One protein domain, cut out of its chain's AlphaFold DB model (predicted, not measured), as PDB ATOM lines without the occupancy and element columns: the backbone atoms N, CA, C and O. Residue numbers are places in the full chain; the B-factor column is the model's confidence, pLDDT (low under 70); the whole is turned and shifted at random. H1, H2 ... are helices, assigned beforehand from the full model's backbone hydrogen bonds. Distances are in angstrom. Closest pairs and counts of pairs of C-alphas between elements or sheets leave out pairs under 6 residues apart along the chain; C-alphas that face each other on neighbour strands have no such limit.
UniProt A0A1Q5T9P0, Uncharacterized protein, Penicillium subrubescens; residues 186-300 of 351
ATOM      1  N   TRP A 186     -31.013 -38.557  62.202       92.56
ATOM      2  CA  TRP A 186     -29.840 -37.725  62.511       92.56
ATOM      3  C   TRP A 186     -28.545 -38.516  62.758       92.56
ATOM      4  O   TRP A 186     -27.528 -38.175  62.147       92.56
ATOM      5  N   PRO A 187     -28.531 -39.599  63.566       93.75
ATOM      6  CA  PRO A 187     -27.305 -40.367  63.806       93.75
ATOM      7  C   PRO A 187     -26.746 -41.022  62.537       93.75
ATOM      8  O   PRO A 187     -25.538 -41.250  62.430       93.75
ATOM      9  N   LEU A 188     -27.617 -41.315  61.565       95.25
ATOM     10  CA  LEU A 188     -27.243 -41.960  60.314       95.25
ATOM     11  C   LEU A 188     -26.539 -40.997  59.362       95.25
ATOM     12  O   LEU A 188     -25.824 -41.476  58.486       95.25
ATOM     13  N   LEU A 189     -26.722 -39.678  59.494       93.31
ATOM     14  CA  LEU A 189     -26.058 -38.694  58.628       93.31
ATOM     15  C   LEU A 189     -24.540 -38.682  58.820       93.31
ATOM     16  O   LEU A 189     -23.800 -38.512  57.855       93.31
ATOM     17  N   CYS A 190     -24.088 -38.896  60.054       90.50
ATOM     18  CA  CYS A 190     -22.679 -38.795  60.437       90.50
ATOM     19  C   CYS A 190     -22.005 -40.156  60.663       90.50
ATOM     20  O   CYS A 190     -20.849 -40.203  61.076       90.50
ATOM     21  N   SER A 191     -22.711 -41.259  60.405       92.81
ATOM     22  CA  SER A 191     -22.219 -42.625  60.611       92.81
ATOM     23  C   SER A 191     -22.326 -43.443  59.320       92.81
ATOM     24  O   SER A 191     -23.163 -43.130  58.463       92.81
ATOM     25  N   PRO A 192     -21.529 -44.520  59.163       94.50
ATOM     26  CA  PRO A 192     -21.785 -45.515  58.129       94.50
ATOM     27  C   PRO A 192     -23.230 -46.012  58.214       94.50
ATOM     28  O   PRO A 192     -23.761 -46.210  59.310       94.50
ATOM     29  N   LEU A 193     -23.873 -46.212  57.062       95.94
ATOM     30  CA  LEU A 193     -25.218 -46.774  57.044       95.94
ATOM     31  C   LEU A 193     -25.172 -48.221  57.557       95.94
ATOM     32  O   LEU A 193     -24.384 -49.010  57.024       95.94
ATOM     33  N   PRO A 194     -26.021 -48.607  58.528       95.75
ATOM     34  CA  PRO A 194     -26.124 -50.003  58.941       95.75
ATOM     35  C   PRO A 194     -26.565 -50.856  57.752       95.75
ATOM     36  O   PRO A 194     -27.208 -50.345  56.840       95.75
ATOM     37  N   THR A 195     -26.234 -52.146  57.737       95.12
ATOM     38  CA  THR A 195     -26.647 -53.058  56.658       95.12
ATOM     39  C   THR A 195     -28.163 -53.044  56.467       95.12
ATOM     40  O   THR A 195     -28.633 -52.774  55.370       95.12
ATOM     41  N   ASP A 196     -28.912 -53.220  57.553       96.06
ATOM     42  CA  ASP A 196     -30.366 -53.100  57.587       96.06
ATOM     43  C   ASP A 196     -30.746 -51.728  58.171       96.06
ATOM     44  O   ASP A 196     -30.447 -51.430  59.331       96.06
ATOM     45  N   LEU A 197     -31.370 -50.865  57.366       95.62
ATOM     46  CA  LEU A 197     -31.787 -49.531  57.792       95.62
ATOM     47  C   LEU A 197     -32.903 -49.614  58.846       95.62
ATOM     48  O   LEU A 197     -33.852 -50.391  58.684       95.62
ATOM     49  N   PRO A 198     -32.840 -48.788  59.908       94.50
ATOM     50  CA  PRO A 198     -33.953 -48.616  60.842       94.50
ATOM     51  C   PRO A 198     -35.183 -47.997  60.141       94.50
ATOM     52  O   PRO A 198     -35.064 -47.529  59.008       94.50
ATOM     53  N   PRO A 199     -36.372 -47.996  60.778       91.25
ATOM     54  CA  PRO A 199     -37.582 -47.388  60.219       91.25
ATOM     55  C   PRO A 199     -37.490 -45.856  60.291       91.25
ATOM     56  O   PRO A 199     -37.997 -45.227  61.218       91.25
ATOM     57  N   VAL A 200     -36.762 -45.276  59.339       90.75
ATOM     58  CA  VAL A 200     -36.549 -43.834  59.165       90.75
ATOM     59  C   VAL A 200     -37.150 -43.389  57.840       90.75
ATOM     60  O   VAL A 200     -37.186 -44.171  56.889       90.75
ATOM     61  N   ASN A 201     -37.524 -42.114  57.736       88.25
ATOM     62  CA  ASN A 201     -37.808 -41.519  56.436       88.25
ATOM     63  C   ASN A 201     -36.478 -41.417  55.674       88.25
ATOM     64  O   ASN A 201     -35.573 -40.662  56.048       88.25
ATOM     65  N   LYS A 202     -36.358 -42.236  54.626       90.75
ATOM     66  CA  LYS A 202     -35.153 -42.362  53.808       90.75
ATOM     67  C   LYS A 202     -34.828 -41.094  53.019       90.75
ATOM     68  O   LYS A 202     -33.655 -40.856  52.735       90.75
ATOM     69  N   ASP A 203     -35.812 -40.263  52.715       89.12
ATOM     70  CA  ASP A 203     -35.635 -39.063  51.893       89.12
ATOM     71  C   ASP A 203     -34.686 -38.074  52.580       89.12
ATOM     72  O   ASP A 203     -33.767 -37.527  51.961       89.12
ATOM     73  N   ASN A 204     -34.767 -38.012  53.914       90.88
ATOM     74  CA  ASN A 204     -33.836 -37.277  54.774       90.88
ATOM     75  C   ASN A 204     -32.382 -37.780  54.704       90.88
ATOM     76  O   ASN A 204     -31.469 -37.097  55.164       90.88
ATOM     77  N   LEU A 205     -32.134 -38.973  54.157       95.31
ATOM     78  CA  LEU A 205     -30.795 -39.518  53.923       95.31
ATOM     79  C   LEU A 205     -30.345 -39.360  52.462       95.31
ATOM     80  O   LEU A 205     -29.137 -39.259  52.229       95.31
ATOM     81  N   ILE A 206     -31.283 -39.333  51.507       95.94
ATOM     82  CA  ILE A 206     -31.014 -39.144  50.073       95.94
ATOM     83  C   ILE A 206     -30.474 -37.735  49.823       95.94
ATOM     84  O   ILE A 206     -29.395 -37.595  49.240       95.94
ATOM     85  N   LEU A 207     -31.164 -36.697  50.316       95.19
ATOM     86  CA  LEU A 207     -30.786 -35.303  50.043       95.19
ATOM     87  C   LEU A 207     -29.369 -34.966  50.536       95.19
ATOM     88  O   LEU A 207     -28.583 -34.435  49.747       95.19
ATOM     89  N   PRO A 208     -28.962 -35.313  51.776       95.69
ATOM     90  CA  PRO A 208     -27.597 -35.056  52.221       95.69
ATOM     91  C   PRO A 208     -26.559 -35.877  51.454       95.69
ATOM     92  O   PRO A 208     -25.462 -35.377  51.208       95.69
ATOM     93  N   ALA A 209     -26.876 -37.114  51.050       97.31
ATOM     94  CA  ALA A 209     -25.966 -37.930  50.243       97.31
ATOM     95  C   ALA A 209     -25.713 -37.298  48.863       97.31
ATOM     96  O   ALA A 209     -24.559 -37.211  48.441       97.31
ATOM     97  N   ALA A 210     -26.767 -36.796  48.211       97.56
ATOM     98  CA  ALA A 210     -26.668 -36.071  46.947       97.56
ATOM     99  C   ALA A 210     -25.905 -34.745  47.105       97.56
ATOM    100  O   ALA A 210     -24.951 -34.486  46.372       97.56
ATOM    101  N   TYR A 211     -26.267 -33.942  48.111       96.12
ATOM    102  CA  TYR A 211     -25.644 -32.643  48.379       96.12
ATOM    103  C   TYR A 211     -24.147 -32.760  48.697       96.12
ATOM    104  O   TYR A 211     -23.345 -31.957  48.225       96.12
ATOM    105  N   THR A 212     -23.753 -33.770  49.478       95.31
ATOM    106  CA  THR A 212     -22.344 -34.020  49.843       95.31
ATOM    107  C   THR A 212     -21.563 -34.802  48.784       95.31
ATOM    108  O   THR A 212     -20.375 -35.058  48.966       95.31
ATOM    109  N   GLY A 213     -22.207 -35.190  47.680       95.50
ATOM    110  CA  GLY A 213     -21.576 -35.937  46.599       95.50
ATOM    111  C   GLY A 213     -21.075 -37.331  47.000       95.50
ATOM    112  O   GLY A 213     -20.085 -37.817  46.447       95.50
ATOM    113  N   ASN A 214     -21.716 -37.976  47.979       96.06
ATOM    114  CA  ASN A 214     -21.325 -39.302  48.452       96.06
ATOM    115  C   ASN A 214     -21.933 -40.394  47.558       96.06
ATOM    116  O   ASN A 214     -23.082 -40.793  47.754       96.06
ATOM    117  N   VAL A 215     -21.145 -40.883  46.592       96.88
ATOM    118  CA  VAL A 215     -21.577 -41.879  45.593       96.88
ATOM    119  C   VAL A 215     -22.114 -43.153  46.245       96.88
ATOM    120  O   VAL A 215     -23.246 -43.533  45.961       96.88
ATOM    121  N   ASP A 216     -21.351 -43.785  47.138       95.62
ATOM    122  CA  ASP A 216     -21.730 -45.075  47.736       95.62
ATOM    123  C   ASP A 216     -23.040 -44.971  48.518       95.62
ATOM    124  O   ASP A 216     -23.929 -45.818  48.415       95.62
ATOM    125  N   ARG A 217     -23.176 -43.888  49.288       96.06
ATOM    126  CA  ARG A 217     -24.371 -43.639  50.087       96.06
ATOM    127  C   ARG A 217     -25.573 -43.322  49.203       96.06
ATOM    128  O   ARG A 217     -26.655 -43.841  49.449       96.06
ATOM    129  N   TYR A 218     -25.390 -42.491  48.183       97.31
ATOM    130  CA  TYR A 218     -26.468 -42.106  47.285       97.31
ATOM    131  C   TYR A 218     -26.955 -43.281  46.436       97.31
ATOM    132  O   TYR A 218     -28.154 -43.515  46.377       97.31
ATOM    133  N   VAL A 219     -26.051 -44.065  45.839       95.81
ATOM    134  CA  VAL A 219     -26.410 -45.247  45.035       95.81
ATOM    135  C   VAL A 219     -27.231 -46.241  45.847       95.81
ATOM    136  O   VAL A 219     -28.188 -46.803  45.329       95.81
ATOM    137  N   ARG A 220     -26.885 -46.428  47.124       95.44
ATOM    138  CA  ARG A 220     -27.648 -47.297  48.018       95.44
ATOM    139  C   ARG A 220     -29.044 -46.752  48.346       95.44
ATOM    140  O   ARG A 220     -29.964 -47.540  48.529       95.44
ATOM    141  N   LEU A 221     -29.192 -45.439  48.516       96.19
ATOM    142  CA  LEU A 221     -30.421 -44.840  49.049       96.19
ATOM    143  C   LEU A 221     -31.404 -44.364  47.977       96.19
ATOM    144  O   LEU A 221     -32.604 -44.336  48.253       96.19
ATOM    145  N   ARG A 222     -30.902 -43.945  46.807       94.19
ATOM    146  CA  ARG A 222     -31.693 -43.292  45.758       94.19
ATOM    147  C   ARG A 222     -32.875 -44.161  45.333       94.19
ATOM    148  O   ARG A 222     -32.753 -45.381  45.235       94.19
ATOM    149  N   ARG A 223     -34.002 -43.514  45.057       91.88
ATOM    150  CA  ARG A 223     -35.208 -44.163  44.530       91.88
ATOM    151  C   ARG A 223     -35.146 -44.218  42.993       91.88
ATOM    152  O   ARG A 223     -34.297 -43.552  42.395       91.88
ATOM    153  N   PRO A 224     -36.025 -44.989  42.325       90.62
ATOM    154  CA  PRO A 224     -36.134 -44.965  40.864       90.62
ATOM    155  C   PRO A 224     -36.509 -43.589  40.298       90.62
ATOM    156  O   PRO A 224     -36.045 -43.227  39.219       90.62
ATOM    157  N   GLN A 225     -37.318 -42.822  41.033       86.62
ATOM    158  CA  GLN A 225     -37.675 -41.439  40.712       86.62
ATOM    159  C   GLN A 225     -37.081 -40.490  41.750       86.62
ATOM    160  O   GLN A 225     -37.077 -40.807  42.938       86.62
ATOM    161  N   MET A 226     -36.589 -39.336  41.293       87.62
ATOM    162  CA  MET A 226     -36.020 -38.323  42.178       87.62
ATOM    163  C   MET A 226     -37.084 -37.763  43.126       87.62
ATOM    164  O   MET A 226     -38.199 -37.461  42.701       87.62
ATOM    165  N   ILE A 227     -36.716 -37.598  44.392       88.25
ATOM    166  CA  ILE A 227     -37.557 -36.942  45.395       88.25
ATOM    167  C   ILE A 227     -37.523 -35.419  45.223       88.25
ATOM    168  O   ILE A 227     -36.674 -34.864  44.511       88.25
ATOM    169  N   GLU A 228     -38.427 -34.719  45.909       83.25
ATOM    170  CA  GLU A 228     -38.420 -33.258  45.920       83.25
ATOM    171  C   GLU A 228     -37.046 -32.725  46.368       83.25
ATOM    172  O   GLU A 228     -36.421 -33.242  47.291       83.25
ATOM    173  N   GLN A 229     -36.552 -31.690  45.689       88.31
ATOM    174  CA  GLN A 229     -35.238 -31.075  45.920       88.31
ATOM    175  C   GLN A 229     -34.009 -31.950  45.635       88.31
ATOM    176  O   GLN A 229     -32.889 -31.427  45.650       88.31
ATOM    177  N   GLU A 230     -34.171 -33.230  45.292       93.62
ATOM    178  CA  GLU A 230     -33.041 -34.108  44.979       93.62
ATOM    179  C   GLU A 230     -32.240 -33.581  43.791       93.62
ATOM    180  O   GLU A 230     -31.014 -33.504  43.857       93.62
ATOM    181  N   PHE A 231     -32.931 -33.120  42.746       94.19
ATOM    182  CA  PHE A 231     -32.307 -32.509  41.578       94.19
ATOM    183  C   PHE A 231     -31.402 -31.326  41.959       94.19
ATOM    184  O   PHE A 231     -30.242 -31.260  41.548       94.19
ATOM    185  N   HIS A 232     -31.883 -30.414  42.807       93.88
ATOM    186  CA  HIS A 232     -31.086 -29.279  43.275       93.88
ATOM    187  C   HIS A 232     -29.879 -29.738  44.107       93.88
ATOM    188  O   HIS A 232     -28.770 -29.232  43.914       93.88
ATOM    189  N   ALA A 233     -30.064 -30.727  44.987       96.38
ATOM    190  CA  ALA A 233     -28.986 -31.309  45.783       96.38
ATOM    191  C   ALA A 233     -27.912 -31.973  44.903       96.38
ATOM    192  O   ALA A 233     -26.722 -31.768  45.141       96.38
ATOM    193  N   ILE A 234     -28.313 -32.694  43.849       97.50
ATOM    194  CA  ILE A 234     -27.412 -33.297  42.857       97.50
ATOM    195  C   ILE A 234     -26.558 -32.221  42.185       97.50
ATOM    196  O   ILE A 234     -25.333 -32.355  42.148       97.50
ATOM    197  N   ILE A 235     -27.186 -31.153  41.682       96.06
ATOM    198  CA  ILE A 235     -26.497 -30.055  40.990       96.06
ATOM    199  C   ILE A 235     -25.486 -29.373  41.920       96.06
ATOM    200  O   ILE A 235     -24.332 -29.170  41.536       96.06
ATOM    201  N   LEU A 236     -25.875 -29.075  43.163       95.31
ATOM    202  CA  LEU A 236     -24.963 -28.518  44.168       95.31
ATOM    203  C   LEU A 236     -23.806 -29.479  44.468       95.31
ATOM    204  O   LEU A 236     -22.644 -29.064  44.462       95.31
ATOM    205  N   GLY A 237     -24.097 -30.768  44.637       97.00
ATOM    206  CA  GLY A 237     -23.079 -31.797  44.813       97.00
ATOM    207  C   GLY A 237     -22.082 -31.835  43.650       97.00
ATOM    208  O   GLY A 237     -20.874 -31.911  43.877       97.00
ATOM    209  N   ILE A 238     -22.549 -31.727  42.399       97.31
ATOM    210  CA  ILE A 238     -21.694 -31.731  41.192       97.31
ATOM    211  C   ILE A 238     -20.706 -30.578  41.238       97.31
ATOM    212  O   ILE A 238     -19.516 -30.764  40.990       97.31
ATOM    213  N   TYR A 239     -21.192 -29.398  41.591       94.25
ATOM    214  CA  TYR A 239     -20.373 -28.204  41.667       94.25
ATOM    215  C   TYR A 239     -19.300 -28.272  42.764       94.25
ATOM    216  O   TYR A 239     -18.180 -27.805  42.551       94.25
ATOM    217  N   HIS A 240     -19.592 -28.886  43.912       94.44
ATOM    218  CA  HIS A 240     -18.643 -28.976  45.026       94.44
ATOM    219  C   HIS A 240     -17.671 -30.167  44.918       94.44
ATOM    220  O   HIS A 240     -16.492 -30.030  45.255       94.44
ATOM    221  N   TYR A 241     -18.107 -31.315  44.392       95.75
ATOM    222  CA  TYR A 241     -17.373 -32.581  44.513       95.75
ATOM    223  C   TYR A 241     -16.992 -33.172  43.137       95.75
ATOM    224  O   TYR A 241     -17.852 -33.663  42.405       95.75
ATOM    225  N   PRO A 242     -15.695 -33.180  42.753       93.44
ATOM    226  CA  PRO A 242     -15.281 -33.616  41.415       93.44
ATOM    227  C   PRO A 242     -15.531 -35.103  41.127       93.44
ATOM    228  O   PRO A 242     -15.889 -35.446  40.002       93.44
ATOM    229  N   LEU A 243     -15.378 -35.996  42.114       95.44
ATOM    230  CA  LEU A 243     -15.647 -37.431  41.915       95.44
ATOM    231  C   LEU A 243     -17.136 -37.712  41.687       95.44
ATOM    232  O   LEU A 243     -17.488 -38.546  40.859       95.44
ATOM    233  N   TRP A 244     -18.004 -36.962  42.360       97.56
ATOM    234  CA  TRP A 244     -19.445 -37.005  42.147       97.56
ATOM    235  C   TRP A 244     -19.836 -36.491  40.759       97.56
ATOM    236  O   TRP A 244     -20.586 -37.156  40.049       97.56
ATOM    237  N   ALA A 245     -19.252 -35.372  40.312       96.50
ATOM    238  CA  ALA A 245     -19.420 -34.891  38.939       96.50
ATOM    239  C   ALA A 245     -18.935 -35.915  37.903       96.50
ATOM    240  O   ALA A 245     -19.582 -36.130  36.877       96.50
ATOM    241  N   ARG A 246     -17.811 -36.589  38.178       95.56
ATOM    242  CA  ARG A 246     -17.307 -37.668  37.326       95.56
ATOM    243  C   ARG A 246     -18.285 -38.839  37.272       95.56
ATOM    244  O   ARG A 246     -18.535 -39.332  36.178       95.56
ATOM    245  N   TRP A 247     -18.855 -39.255  38.398       97.31
ATOM    246  CA  TRP A 247     -19.867 -40.311  38.429       97.31
ATOM    247  C   TRP A 247     -21.134 -39.908  37.656       97.31
ATOM    248  O   TRP A 247     -21.541 -40.636  36.757       97.31
ATOM    249  N   TRP A 248     -21.685 -38.709  37.879       96.81
ATOM    250  CA  TRP A 248     -22.841 -38.207  37.116       96.81
ATOM    251  C   TRP A 248     -22.582 -38.078  35.618       96.81
ATOM    252  O   TRP A 248     -23.493 -38.292  34.819       96.81
ATOM    253  N   SER A 249     -21.338 -37.818  35.207       94.69
ATOM    254  CA  SER A 249     -20.987 -37.796  33.785       94.69
ATOM    255  C   SER A 249     -21.220 -39.134  33.073       94.69
ATOM    256  O   SER A 249     -21.370 -39.117  31.851       94.69
ATOM    257  N   THR A 250     -21.270 -40.249  33.821       95.00
ATOM    258  CA  THR A 250     -21.585 -41.594  33.315       95.00
ATOM    259  C   THR A 250     -23.055 -41.977  33.483       95.00
ATOM    260  O   THR A 250     -23.450 -43.019  32.976       95.00
ATOM    261  N   GLN A 251     -23.841 -41.204  34.241       93.81
ATOM    262  CA  GLN A 251     -25.270 -41.469  34.456       93.81
ATOM    263  C   GLN A 251     -26.146 -40.800  33.389       93.81
ATOM    264  O   GLN A 251     -27.257 -41.250  33.146       93.81
ATOM    265  N   VAL A 252     -25.648 -39.733  32.761       92.75
ATOM    266  CA  VAL A 252     -26.342 -38.985  31.703       92.75
ATOM    267  C   VAL A 252     -25.773 -39.393  30.333       92.75
ATOM    268  O   VAL A 252     -24.555 -39.598  30.243       92.75
ATOM    269  N   PRO A 253     -26.582 -39.483  29.259       89.62
ATOM    270  CA  PRO A 253     -26.097 -39.730  27.896       89.62
ATOM    271  C   PRO A 253     -25.317 -38.537  27.329       89.62
ATOM    272  O   PRO A 253     -25.538 -37.387  27.720       89.62
ATOM    273  N   GLU A 254     -24.366 -38.782  26.422       83.06
ATOM    274  CA  GLU A 254     -23.556 -37.709  25.806       83.06
ATOM    275  C   GLU A 254     -24.415 -36.652  25.106       83.06
ATOM    276  O   GLU A 254     -24.073 -35.469  25.142       83.06
ATOM    277  N   VAL A 255     -25.545 -37.083  24.543       86.38
ATOM    278  CA  VAL A 255     -26.600 -36.232  23.996       86.38
ATOM    279  C   VAL A 255     -27.811 -36.328  24.930       86.38
ATOM    280  O   VAL A 255     -28.521 -37.327  24.875       86.38
ATOM    281  N   PRO A 256     -28.017 -35.338  25.818       89.81
ATOM    282  CA  PRO A 256     -29.188 -35.267  26.688       89.81
ATOM    283  C   PRO A 256     -30.506 -35.198  25.918       89.81
ATOM    284  O   PRO A 256     -30.611 -34.442  24.950       89.81
ATOM    285  N   GLU A 257     -31.515 -35.920  26.393       89.62
ATOM    286  CA  GLU A 257     -32.869 -35.930  25.827       89.62
ATOM    287  C   GLU A 257     -33.841 -35.080  26.659       89.62
ATOM    288  O   GLU A 257     -34.766 -34.478  26.112       89.62
ATOM    289  N   SER A 258     -33.606 -34.974  27.973       90.12
ATOM    290  CA  SER A 258     -34.447 -34.201  28.895       90.12
ATOM    291  C   SER A 258     -33.795 -32.899  29.370       90.12
ATOM    292  O   SER A 258     -32.575 -32.702  29.317       90.12
ATOM    293  N   ARG A 259     -34.616 -31.974  29.882       89.06
ATOM    294  CA  ARG A 259     -34.145 -30.692  30.434       89.06
ATOM    295  C   ARG A 259     -33.263 -30.899  31.670       89.06
ATOM    296  O   ARG A 259     -32.297 -30.159  31.884       89.06
ATOM    297  N   GLU A 260     -33.591 -31.897  32.477       89.19
ATOM    298  CA  GLU A 260     -32.854 -32.317  33.662       89.19
ATOM    299  C   GLU A 260     -31.466 -32.827  33.267       89.19
ATOM    300  O   GLU A 260     -30.459 -32.377  33.817       89.19
ATOM    301  N   GLU A 261     -31.392 -33.693  32.256       92.56
ATOM    302  CA  GLU A 261     -30.131 -34.219  31.734       92.56
ATOM    303  C   GLU A 261     -29.240 -33.116  31.149       92.56
ATOM    304  O   GLU A 261     -28.037 -33.088  31.426       92.56
ATOM    305  N   VAL A 262     -29.822 -32.164  30.405       93.56
ATOM    306  CA  VAL A 262     -29.110 -30.972  29.905       93.56
ATOM    307  C   VAL A 262     -28.489 -30.200  31.068       93.56
ATOM    308  O   VAL A 262     -27.311 -29.840  31.028       93.56
ATOM    309  N   SER A 263     -29.257 -29.989  32.135       93.81
ATOM    310  CA  SER A 263     -28.818 -29.236  33.312       93.81
ATOM    311  C   SER A 263     -27.708 -29.955  34.081       93.81
ATOM    312  O   SER A 263     -26.711 -29.329  34.450       93.81
ATOM    313  N   ILE A 264     -27.826 -31.273  34.268       95.44
ATOM    314  CA  ILE A 264     -26.790 -32.097  34.908       95.44
ATOM    315  C   ILE A 264     -25.512 -32.084  34.067       95.44
ATOM    316  O   ILE A 264     -24.425 -31.849  34.599       95.44
ATOM    317  N   ARG A 265     -25.616 -32.272  32.744       95.00
ATOM    318  CA  ARG A 265     -24.460 -32.229  31.837       95.00
ATOM    319  C   ARG A 265     -23.774 -30.865  31.870       95.00
ATOM    320  O   ARG A 265     -22.547 -30.800  31.944       95.00
ATOM    321  N   CYS A 266     -24.554 -29.788  31.869       94.12
ATOM    322  CA  CYS A 266     -24.047 -28.426  31.983       94.12
ATOM    323  C   CYS A 266     -23.302 -28.214  33.315       94.12
ATOM    324  O   CYS A 266     -22.172 -27.720  33.317       94.12
ATOM    325  N   ALA A 267     -23.855 -28.681  34.440       95.75
ATOM    326  CA  ALA A 267     -23.189 -28.622  35.743       95.75
ATOM    327  C   ALA A 267     -21.882 -29.440  35.780       95.75
ATOM    328  O   ALA A 267     -20.870 -28.982  36.318       95.75
ATOM    329  N   VAL A 268     -21.858 -30.621  35.153       96.12
ATOM    330  CA  VAL A 268     -20.634 -31.425  34.998       96.12
ATOM    331  C   VAL A 268     -19.579 -30.657  34.194       96.12
ATOM    332  O   VAL A 268     -18.415 -30.620  34.598       96.12
ATOM    333  N   ASN A 269     -19.968 -30.000  33.097       94.88
ATOM    334  CA  ASN A 269     -19.062 -29.181  32.290       94.88
ATOM    335  C   ASN A 269     -18.481 -28.011  33.099       94.88
ATOM    336  O   ASN A 269     -17.269 -27.797  33.065       94.88
ATOM    337  N   VAL A 270     -19.300 -27.309  33.893       95.62
ATOM    338  CA  VAL A 270     -18.812 -26.282  34.836       95.62
ATOM    339  C   VAL A 270     -17.761 -26.862  35.770       95.62
ATOM    340  O   VAL A 270     -16.687 -26.278  35.917       95.62
ATOM    341  N   ARG A 271     -18.039 -28.015  36.393       95.69
ATOM    342  CA  ARG A 271     -17.109 -28.605  37.358       95.69
ATOM    343  C   ARG A 271     -15.762 -28.929  36.722       95.69
ATOM    344  O   ARG A 271     -14.734 -28.722  37.369       95.69
ATOM    345  N   ARG A 272     -15.762 -29.407  35.474       95.19
ATOM    346  CA  ARG A 272     -14.541 -29.673  34.700       95.19
ATOM    347  C   ARG A 272     -13.777 -28.387  34.399       95.19
ATOM    348  O   ARG A 272     -12.596 -28.330  34.717       95.19
ATOM    349  N   ILE A 273     -14.453 -27.338  33.921       95.81
ATOM    350  CA  ILE A 273     -13.832 -26.026  33.658       95.81
ATOM    351  C   ILE A 273     -13.172 -25.466  34.922       95.81
ATOM    352  O   ILE A 273     -12.014 -25.066  34.883       95.81
ATOM    353  N   ILE A 274     -13.877 -25.494  36.057       95.50
ATOM    354  CA  ILE A 274     -13.357 -25.032  37.356       95.50
ATOM    355  C   ILE A 274     -12.187 -25.897  37.854       95.50
ATOM    356  O   ILE A 274     -11.408 -25.464  38.697       95.50
ATOM    357  N   SER A 275     -12.043 -27.113  37.326       95.19
ATOM    358  CA  SER A 275     -10.904 -28.009  37.578       95.19
ATOM    359  C   SER A 275      -9.813 -27.893  36.500       95.19
ATOM    360  O   SER A 275      -9.037 -28.827  36.325       95.19
ATOM    361  N   ASP A 276      -9.783 -26.787  35.749       95.88
ATOM    362  CA  ASP A 276      -8.853 -26.520  34.641       95.88
ATOM    363  C   ASP A 276      -8.944 -27.496  33.449       95.88
ATOM    364  O   ASP A 276      -8.053 -27.554  32.599       95.88
ATOM    365  N   ASP A 277     -10.053 -28.231  33.332       94.88
ATOM    366  CA  ASP A 277     -10.323 -29.163  32.239       94.88
ATOM    367  C   ASP A 277     -11.392 -28.623  31.273       94.88
ATOM    368  O   ASP A 277     -12.600 -28.761  31.478       94.88
ATOM    369  N   ILE A 278     -10.929 -28.063  30.154       95.00
ATOM    370  CA  ILE A 278     -11.774 -27.558  29.056       95.00
ATOM    371  C   ILE A 278     -11.914 -28.556  27.897       95.00
ATOM    372  O   ILE A 278     -12.346 -28.193  26.799       95.00
ATOM    373  N   THR A 279     -11.521 -29.821  28.087       92.44
ATOM    374  CA  THR A 279     -11.641 -30.839  27.026       92.44
ATOM    375  C   THR A 279     -13.098 -31.175  26.712       92.44
ATOM    376  O   THR A 279     -13.391 -31.566  25.588       92.44
ATOM    377  N   CYS A 280     -14.009 -30.950  27.665       87.56
ATOM    378  CA  CYS A 280     -15.450 -31.162  27.507       87.56
ATOM    379  C   CYS A 280     -16.157 -30.157  26.585       87.56
ATOM    380  O   CYS A 280     -17.214 -30.481  26.054       87.56
ATOM    381  N   ILE A 281     -15.597 -28.961  26.390       91.75
ATOM    382  CA  ILE A 281     -16.190 -27.921  25.543       91.75
ATOM    383  C   ILE A 281     -15.447 -27.894  24.216       91.75
ATOM    384  O   ILE A 281     -14.238 -27.684  24.190       91.75
ATOM    385  N   THR A 282     -16.156 -28.089  23.115       91.12
ATOM    386  CA  THR A 282     -15.644 -28.049  21.739       91.12
ATOM    387  C   THR A 282     -16.339 -26.934  20.953       91.12
ATOM    388  O   THR A 282     -17.370 -26.441  21.414       91.12
ATOM    389  N   PRO A 283     -15.812 -26.522  19.784       89.81
ATOM    390  CA  PRO A 283     -16.504 -25.564  18.920       89.81
ATOM    391  C   PRO A 283     -17.916 -26.015  18.518       89.81
ATOM    392  O   PRO A 283     -18.797 -25.177  18.374       89.81
ATOM    393  N   ASP A 284     -18.135 -27.329  18.410       90.12
ATOM    394  CA  ASP A 284     -19.413 -27.932  18.018       90.12
ATOM    395  C   ASP A 284     -20.324 -28.257  19.216       90.12
ATOM    396  O   ASP A 284     -21.397 -28.837  19.049       90.12
ATOM    397  N   THR A 285     -19.910 -27.920  20.445       90.25
ATOM    398  CA  THR A 285     -20.731 -28.176  21.633       90.25
ATOM    399  C   THR A 285     -22.018 -27.343  21.558       90.25
ATOM    400  O   THR A 285     -21.924 -26.117  21.452       90.25
ATOM    401  N   PRO A 286     -23.208 -27.970  21.660       91.38
ATOM    402  CA  PRO A 286     -24.483 -27.259  21.623       91.38
ATOM    403  C   PRO A 286     -24.560 -26.147  22.668       91.38
ATOM    404  O   PRO A 286     -24.135 -26.338  23.808       91.38
ATOM    405  N   GLU A 287     -25.164 -25.014  22.306       90.12
ATOM    406  CA  GLU A 287     -25.286 -23.836  23.178       90.12
ATOM    407  C   GLU A 287     -25.943 -24.168  24.528       90.12
ATOM    408  O   GLU A 287     -25.489 -23.704  25.569       90.12
ATOM    409  N   SER A 288     -26.938 -25.062  24.532       89.38
ATOM    410  CA  SER A 288     -27.618 -25.537  25.746       89.38
ATOM    411  C   SER A 288     -26.696 -26.250  26.746       89.38
ATOM    412  O   SER A 288     -27.012 -26.318  27.933       89.38
ATOM    413  N   LEU A 289     -25.556 -26.773  26.286       91.12
ATOM    414  CA  LEU A 289     -24.563 -27.476  27.102       91.12
ATOM    415  C   LEU A 289     -23.372 -26.596  27.481       91.12
ATOM    416  O   LEU A 289     -22.486 -27.056  28.215       91.12
ATOM    417  N   VAL A 290     -23.333 -25.354  26.989       91.62
ATOM    418  CA  VAL A 290     -22.268 -24.418  27.313       91.62
ATOM    419  C   VAL A 290     -22.637 -23.611  28.556       91.62
ATOM    420  O   VAL A 290     -23.600 -22.845  28.547       91.62
ATOM    421  N   PRO A 291     -21.875 -23.749  29.653       91.94
ATOM    422  CA  PRO A 291     -22.260 -23.124  30.901       91.94
ATOM    423  C   PRO A 291     -21.941 -21.632  30.965       91.94
ATOM    424  O   PRO A 291     -20.833 -21.198  30.656       91.94
ATOM    425  N   CYS A 292     -22.876 -20.854  31.512       87.81
ATOM    426  CA  CYS A 292     -22.683 -19.417  31.704       87.81
ATOM    427  C   CYS A 292     -21.922 -19.067  32.995       87.81
ATOM    428  O   CYS A 292     -21.163 -18.096  33.016       87.81
ATOM    429  N   ARG A 293     -22.129 -19.823  34.084       91.69
ATOM    430  CA  ARG A 293     -21.533 -19.566  35.410       91.69
ATOM    431  C   ARG A 293     -20.389 -20.547  35.673       91.69
ATOM    432  O   ARG A 293     -20.609 -21.623  36.210       91.69
ATOM    433  N   ILE A 294     -19.172 -20.151  35.307       94.69
ATOM    434  CA  ILE A 294     -17.972 -21.015  35.313       94.69
ATOM    435  C   ILE A 294     -16.981 -20.719  36.454       94.69
ATOM    436  O   ILE A 294     -15.813 -21.071  36.357       94.69
ATOM    437  N   TRP A 295     -17.428 -20.033  37.510       92.56
ATOM    438  CA  TRP A 295     -16.576 -19.525  38.602       92.56
ATOM    439  C   TRP A 295     -17.090 -19.867  40.010       92.56
ATOM    440  O   TRP A 295     -16.605 -19.315  40.997       92.56
ATOM    441  N   TRP A 296     -18.116 -20.716  40.121       91.12
ATOM    442  CA  TRP A 296     -18.699 -21.130  41.399       91.12
ATOM    443  C   TRP A 296     -18.687 -22.657  41.518       91.12
ATOM    444  O   TRP A 296     -19.071 -23.320  40.553       91.12
ATOM    445  N   PRO A 297     -18.293 -23.232  42.671       92.44
ATOM    446  CA  PRO A 297     -18.000 -22.593  43.961       92.44
ATOM    447  C   PRO A 297     -16.556 -22.100  44.090       92.44
ATOM    448  O   PRO A 297     -16.211 -21.456  45.076       92.44
ATOM    449  N   SER A 298     -15.714 -22.403  43.108       93.38
ATOM    450  CA  SER A 298     -14.323 -21.970  43.038       93.38
ATOM    451  C   SER A 298     -13.990 -21.489  41.629       93.38
ATOM    452  O   SER A 298     -14.736 -21.730  40.680       93.38
ATOM    453  N   VAL A 299     -12.857 -20.809  41.492       96.19
ATOM    454  CA  VAL A 299     -12.379 -20.269  40.215       96.19
ATOM    455  C   VAL A 299     -11.325 -21.194  39.602       96.19
ATOM    456  O   VAL A 299     -10.529 -21.783  40.329       96.19
ATOM    457  N   ALA A 300     -11.333 -21.320  38.274       96.44
ATOM    458  CA  ALA A 300     -10.261 -21.940  37.494       96.44
ATOM    459  C   ALA A 300      -9.033 -21.017  37.395       96.44
ATOM    460  O   ALA A 300      -9.126 -19.824  37.683       96.44
TER     461      ALA A 300
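This is residues 186 to 300 of the 351 residues of an uncharacterized protein of Penicillium subrubescens (UniProt A0A1Q5T9P0). Look for a stack of short helices laid across the long axis: H2, H4 and H6 run the same way in a row, with H3 and H5 running back beside them. Small H1 and a long loop make one end, and the unnamed tail of residues 275 to 300 winds about the H6 end. The printed part has 115 residues with six named helices, H1 to H6 in order, and no named strand; the class is all helix, though under half of the residues, 54, are in named elements. It is compact, with a radius of gyration of the C-alphas of 15.3 A, yet elongated, spanning 51 by 29 by 19 A.

Start from H6, residues 259 to 274. It touches H4, residues 230 to 240, the same way at a shallow tilt of 14 degrees; the closest C-alphas, Tyr 239 and Arg 271, are 5.4 A apart. H5, residues 242 to 248, makes a helical hairpin with H6, closest at the C-alphas of Ala 245 and Val 268, 5.4 A. H4 and H5 touch only at the corner, closest at the C-alphas of Ile 238 and Ala 245, 4.5 A. Next, H2, residues 203 to 211, touches H4 at 28 degrees, a shallow tilt, the same way, with the C-alphas of Tyr 211 and Ala 233 closest at 4.4 A. H3, residues 215 to 221, forms a helical hairpin with H2, closest at the C-alphas of Ala 209 and Tyr 218, 5.1 A. H1, residues 186 to 189, only just touches H2, with 3 pairs of C-alphas within 8 A, the closest Leu 189 and Leu 205 at 6.7 A. In H3, H4, H5 and H6 every O i to N i+4 pair is within hydrogen-bond range, in H2 4 of 5, and H1 is too short for such a pair.

Find C-alpha 259 at (-34.145, -30.692, 30.434); from there H6 runs 22.6 A to C-alpha 274 at (-13.357, -25.032, 37.356). H4 is 15.3 A long and H2 12.4 A. H1 begins at C-alpha 186, (-29.840, -37.725, 62.511).

The C-alphas of Pro 199 and Pro 283, 51.2 A apart, are the two farthest. The printed part has no cut, and the link from H1 to H2, 13 residues, is long. No printed residue is under 70 in pLDDT.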